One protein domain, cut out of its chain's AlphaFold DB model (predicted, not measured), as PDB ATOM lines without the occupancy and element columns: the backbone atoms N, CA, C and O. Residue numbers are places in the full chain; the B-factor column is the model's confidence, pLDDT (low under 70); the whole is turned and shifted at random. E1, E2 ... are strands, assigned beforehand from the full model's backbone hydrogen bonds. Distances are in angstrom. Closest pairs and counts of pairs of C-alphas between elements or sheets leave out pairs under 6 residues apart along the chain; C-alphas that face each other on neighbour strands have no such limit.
ATOM      1  N   LYS A  48       3.771  25.657  41.326       54.41
ATOM      2  CA  LYS A  48       5.021  25.192  41.908       54.41
ATOM      3  C   LYS A  48       5.980  26.382  42.048       54.41
ATOM      4  O   LYS A  48       6.270  27.042  41.041       54.41
ATOM      5  N   PRO A  49       6.509  26.644  43.256       62.06
ATOM      6  CA  PRO A  49       7.546  27.652  43.443       62.06
ATOM      7  C   PRO A  49       8.705  27.398  42.489       62.06
ATOM      8  O   PRO A  49       9.160  26.263  42.343       62.06
ATOM      9  N   GLN A  50       9.137  28.460  41.815       79.81
ATOM     10  CA  GLN A  50      10.271  28.383  40.899       79.81
ATOM     11  C   GLN A  50      11.589  28.562  41.655       79.81
ATOM     12  O   GLN A  50      12.579  27.961  41.264       79.81
ATOM     13  N   CYS A  51      11.586  29.303  42.768       90.88
ATOM     14  CA  CYS A  51      12.747  29.470  43.640       90.88
ATOM     15  C   CYS A  51      12.408  29.059  45.081       90.88
ATOM     16  O   CYS A  51      11.237  29.053  45.466       90.88
ATOM     17  N   ILE A  52      13.430  28.758  45.882       90.81
ATOM     18  CA  ILE A  52      13.317  28.488  47.321       90.81
ATOM     19  C   ILE A  52      14.200  29.488  48.071       90.81
ATOM     20  O   ILE A  52      15.333  29.747  47.664       90.81
ATOM     21  N   ASP A  53      13.685  30.058  49.156       92.88
ATOM     22  CA  ASP A  53      14.496  30.780  50.130       92.88
ATOM     23  C   ASP A  53      15.230  29.770  51.012       92.88
ATOM     24  O   ASP A  53      14.658  29.238  51.959       92.88
ATOM     25  N   GLU A  54      16.501  29.518  50.712       89.44
ATOM     26  CA  GLU A  54      17.327  28.522  51.410       89.44
ATOM     27  C   GLU A  54      17.441  28.756  52.925       89.44
ATOM     28  O   GLU A  54      17.704  27.819  53.674       89.44
ATOM     29  N   VAL A  55      17.245  29.992  53.399       92.06
ATOM     30  CA  VAL A  55      17.353  30.322  54.829       92.06
ATOM     31  C   VAL A  55      16.077  29.960  55.582       92.06
ATOM     32  O   VAL A  55      16.135  29.543  56.739       92.06
ATOM     33  N   ARG A  56      14.923  30.155  54.944       92.69
ATOM     34  CA  ARG A  56      13.601  29.943  55.553       92.69
ATOM     35  C   ARG A  56      12.939  28.644  55.105       92.69
ATOM     36  O   ARG A  56      11.905  28.290  55.655       92.69
ATOM     37  N   ASP A  57      13.540  27.962  54.134       91.62
ATOM     38  CA  ASP A  57      12.971  26.827  53.406       91.62
ATOM     39  C   ASP A  57      11.594  27.162  52.801       91.62
ATOM     40  O   ASP A  57      10.661  26.358  52.793       91.62
ATOM     41  N   GLU A  58      11.437  28.404  52.325       89.88
ATOM     42  CA  GLU A  58      10.148  28.927  51.872       89.88
ATOM     43  C   GLU A  58      10.036  28.995  50.340       89.88
ATOM     44  O   GLU A  58      10.968  29.424  49.652       89.88
ATOM     45  N   PRO A  59       8.871  28.630  49.778       90.12
ATOM     46  CA  PRO A  59       8.611  28.709  48.349       90.12
ATOM     47  C   PRO A  59       8.481  30.161  47.863       90.12
ATOM     48  O   PRO A  59       7.628  30.913  48.335       90.12
ATOM     49  N   VAL A  60       9.260  30.542  46.845       90.44
ATOM     50  CA  VAL A  60       9.256  31.894  46.269       90.44
ATOM     51  C   VAL A  60       8.683  31.893  44.848       90.44
ATOM     52  O   VAL A  60       9.021  31.070  43.991       90.44
ATOM     53  N   ARG A  61       7.781  32.848  44.592       88.25
ATOM     54  CA  ARG A  61       7.143  33.052  43.281       88.25
ATOM     55  C   ARG A  61       8.087  33.748  42.300       88.25
ATOM     56  O   ARG A  61       8.923  34.553  42.698       88.25
ATOM     57  N   VAL A  62       7.883  33.508  41.007       88.31
ATOM     58  CA  VAL A  62       8.617  34.205  39.938       88.31
ATOM     59  C   VAL A  62       8.451  35.717  40.062       88.31
ATOM     60  O   VAL A  62       7.377  36.202  40.423       88.31
ATOM     61  N   TRP A  63       9.521  36.453  39.762       85.75
ATOM     62  CA  TRP A  63       9.630  37.911  39.859       85.75
ATOM     63  C   TRP A  63       9.507  38.474  41.279       85.75
ATOM     64  O   TRP A  63       9.660  39.684  41.463       85.75
ATOM     65  N   ALA A  64       9.268  37.631  42.288       89.12
ATOM     66  CA  ALA A  64       9.275  38.058  43.674       89.12
ATOM     67  C   ALA A  64      10.703  38.359  44.138       89.12
ATOM     68  O   ALA A  64      11.679  37.772  43.661       89.12
ATOM     69  N   VAL A  65      10.792  39.280  45.094       92.31
ATOM     70  CA  VAL A  65      12.024  39.630  45.796       92.31
ATOM     71  C   VAL A  65      11.899  39.157  47.238       92.31
ATOM     72  O   VAL A  65      10.851  39.351  47.853       92.31
ATOM     73  N   TRP A  66      12.959  38.563  47.777       94.12
ATOM     74  CA  TRP A  66      13.040  38.172  49.184       94.12
ATOM     75  C   TRP A  66      14.381  38.584  49.789       94.12
ATOM     76  O   TRP A  66      15.314  38.954  49.078       94.12
ATOM     77  N   LEU A  67      14.452  38.557  51.119       93.50
ATOM     78  CA  LEU A  67      15.594  39.029  51.901       93.50
ATOM     79  C   LEU A  67      16.130  37.887  52.771       93.50
ATOM     80  O   LEU A  67      15.669  37.750  53.905       93.50
ATOM     81  N   PRO A  68      17.056  37.038  52.293       93.06
ATOM     82  CA  PRO A  68      17.615  35.949  53.105       93.06
ATOM     83  C   PRO A  68      18.263  36.447  54.407       93.06
ATOM     84  O   PRO A  68      18.217  35.779  55.435       93.06
ATOM     85  N   SER A  69      18.825  37.660  54.387       92.94
ATOM     86  CA  SER A  69      19.405  38.329  55.553       92.94
ATOM     87  C   SER A  69      19.171  39.840  55.505       92.94
ATOM     88  O   SER A  69      18.684  40.372  54.511       92.94
ATOM     89  N   GLU A  70      19.571  40.565  56.555       91.88
ATOM     90  CA  GLU A  70      19.512  42.037  56.563       91.88
ATOM     91  C   GLU A  70      20.344  42.683  55.443       91.88
ATOM     92  O   GLU A  70      20.076  43.828  55.095       91.88
ATOM     93  N   CYS A  71      21.347  41.975  54.908       94.38
ATOM     94  CA  CYS A  71      22.333  42.470  53.941       94.38
ATOM     95  C   CYS A  71      22.274  41.786  52.575       94.38
ATOM     96  O   CYS A  71      23.150  42.017  51.745       94.38
ATOM     97  N   SER A  72      21.283  40.936  52.329       94.56
ATOM     98  CA  SER A  72      21.138  40.260  51.043       94.56
ATOM     99  C   SER A  72      19.701  40.335  50.574       94.56
ATOM    100  O   SER A  72      18.769  40.252  51.371       94.56
ATOM    101  N   TYR A  73      19.536  40.493  49.270       94.00
ATOM    102  CA  TYR A  73      18.246  40.380  48.615       94.00
ATOM    103  C   TYR A  73      18.399  39.519  47.376       94.00
ATOM    104  O   TYR A  73      19.450  39.519  46.739       94.00
ATOM    105  N   CYS A  74      17.348  38.798  47.034       95.38
ATOM    106  CA  CYS A  74      17.322  37.946  45.862       95.38
ATOM    107  C   CYS A  74      16.062  38.213  45.053       95.38
ATOM    108  O   CYS A  74      15.024  38.547  45.622       95.38
ATOM    109  N   GLN A  75      16.154  38.056  43.736       95.06
ATOM    110  CA  GLN A  75      15.020  38.109  42.822       95.06
ATOM    111  C   GLN A  75      14.856  36.766  42.115       95.06
ATOM    112  O   GLN A  75      15.828  36.218  41.600       95.06
ATOM    113  N   CYS A  76      13.629  36.245  42.071       93.19
ATOM    114  CA  CYS A  76      13.369  34.954  41.442       93.19
ATOM    115  C   CYS A  76      13.207  35.155  39.938       93.19
ATOM    116  O   CYS A  76      12.274  35.837  39.499       93.19
ATOM    117  N   GLY A  77      14.116  34.580  39.157       89.06
ATOM    118  CA  GLY A  77      14.016  34.547  37.707       89.06
ATOM    119  C   GLY A  77      12.924  33.588  37.230       89.06
ATOM    120  O   GLY A  77      12.451  32.714  37.956       89.06
ATOM    121  N   ASN A  78      12.509  33.752  35.975       88.25
ATOM    122  CA  ASN A  78      11.562  32.836  35.325       88.25
ATOM    123  C   ASN A  78      12.186  31.476  34.959       88.25
ATOM    124  O   ASN A  78      11.490  30.554  34.557       88.25
ATOM    125  N   ASP A  79      13.503  31.369  35.079       87.25
ATOM    126  CA  ASP A  79      14.305  30.159  34.926       87.25
ATOM    127  C   ASP A  79      14.395  29.330  36.220       87.25
ATOM    128  O   ASP A  79      14.996  28.259  36.219       87.25
ATOM    129  N   GLY A  80      13.794  29.810  37.317       84.19
ATOM    130  CA  GLY A  80      13.864  29.167  38.628       84.19
ATOM    131  C   GLY A  80      15.163  29.429  39.384       84.19
ATOM    132  O   GLY A  80      15.404  28.812  40.419       84.19
ATOM    133  N   PHE A  81      15.992  30.364  38.912       87.94
ATOM    134  CA  PHE A  81      17.204  30.762  39.614       87.94
ATOM    135  C   PHE A  81      16.994  32.067  40.390       87.94
ATOM    136  O   PHE A  81      16.486  33.067  39.877       87.94
ATOM    137  N   GLY A  82      17.404  32.060  41.659       91.31
ATOM    138  CA  GLY A  82      17.442  33.251  42.501       91.31
ATOM    139  C   GLY A  82      18.680  34.090  42.211       91.31
ATOM    140  O   GLY A  82      19.793  33.678  42.529       91.31
ATOM    141  N   ASN A  83      18.509  35.281  41.641       94.75
ATOM    142  CA  ASN A  83      19.612  36.218  41.466       94.75
ATOM    143  C   ASN A  83      19.788  37.039  42.747       94.75
ATOM    144  O   ASN A  83      19.012  37.959  43.018       94.75
ATOM    145  N   CYS A  84      20.768  36.651  43.560       95.00
ATOM    146  CA  CYS A  84      21.043  37.253  44.859       95.00
ATOM    147  C   CYS A  84      22.152  38.302  44.784       95.00
ATOM    148  O   CYS A  84      23.187  38.100  44.153       95.00
ATOM    149  N   SER A  85      21.957  39.411  45.488       95.56
ATOM    150  CA  SER A  85      22.919  40.498  45.622       95.56
ATOM    151  C   SER A  85      23.173  40.800  47.093       95.56
ATOM    152  O   SER A  85      22.243  40.856  47.903       95.56
ATOM    153  N   MET A  86      24.443  41.023  47.434       95.00
ATOM    154  CA  MET A  86      24.842  41.491  48.759       95.00
ATOM    155  C   MET A  86      24.981  43.009  48.783       95.00
ATOM    156  O   MET A  86      25.495  43.628  47.851       95.00
ATOM    157  N   VAL A  87      24.525  43.607  49.877       93.31
ATOM    158  CA  VAL A  87      24.664  45.033  50.146       93.31
ATOM    159  C   VAL A  87      26.055  45.291  50.713       93.31
ATOM    160  O   VAL A  87      26.391  44.823  51.799       93.31
ATOM    161  N   ASN A  88      26.841  46.088  49.994       93.50
ATOM    162  CA  ASN A  88      28.129  46.580  50.468       93.50
ATOM    163  C   ASN A  88      27.944  47.966  51.085       93.50
ATOM    164  O   ASN A  88      27.526  48.908  50.410       93.50
ATOM    165  N   CYS A  89      28.252  48.092  52.372       91.12
ATOM    166  CA  CYS A  89      28.124  49.352  53.091       91.12
ATOM    167  C   CYS A  89      29.340  50.246  52.848       91.12
ATOM    168  O   CYS A  89      30.483  49.801  52.955       91.12
TER     169      CYS A  89
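What this domain is: This is residues 48 to 89 of the 167 residues of the protein "von Willebrand factor C domain-containing protein 2-like" of Actinia tenebrosa (UniProt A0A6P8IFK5). A three-stranded antiparallel sheet, E3, E4 and E5, forms a small slab, and a short hairpin of E1 and E2 sits over one face of it, towards the end where E4 finishes and E5 starts, with few contacts between the two. The first and last printed residues, Lys 48 and Cys 89, lie at opposite ends of the long axis. The printed part has 42 residues, no named helix and five strands, E1 to E5 in chain order; the larger sheet has the order E3 - E4 - E5, the smaller E1 - E2, both antiparallel, and the class is all strand. The whole is compact, with a radius of gyration of the C-alphas of 9.9 A, yet elongated in outline, spanning 35 by 18 by 11 A.

Where its parts are: Begin with the larger sheet and find C-alpha 65 at (12.024, 39.630, 45.796), where E3, residues 65 to 69, starts its 12.3 A. E4, residues 72 to 76, covers 13.4 A. E5, residues 82 to 86, covers 12.7 A and ends at C-alpha 86, (24.842, 41.491, 48.759). Now go back to C-alpha 51 at (12.747, 29.470, 43.640), where E1, residues 51 to 53, begins; its length is 6.8 A. E2, residues 58 to 60, measures 6.4 A.

How they stand to each other: Look first at the meander E3 E4 E5, each strand the antiparallel neighbour of the one before. E4 is its inner strand, and E3 and E5 are its edge strands. E3 and E4 form a hairpin at 148 degrees; N 74 and O 66, 2.9 A apart, are within hydrogen-bond range. E4 and E5 form a hairpin at 160 degrees, with N 83 and O 75 within hydrogen-bond range at 2.8 A; their C-alphas 74 and 84 face each other at 3.9 A. Moving outward, compare E1 with this sheet: its closest C-alphas to E4 are those of Cys 51 and Cys 76, 5.9 A apart. To E5 the closest are those of Cys 51 and Gly 82, 6.1 A, and to E3 those of Asp 53 and Pro 68, 6.7 A. E1 and E2 form an antiparallel hairpin at 141 degrees, with N 53 and O 58 within hydrogen-bond range at 2.8 A. E2 and E5 are apart.

The domain as a whole: The C-alphas of Lys 48 and Cys 89 are the two farthest apart, at 35.2 A. The printed part has no cut. The links E1 to E2, E2 to E3, E3 to E4 and E4 to E5 are tight. The mean pLDDT of the printed part is 89.7; look for low confidence, under 70, at residues 48 to 49 of this model.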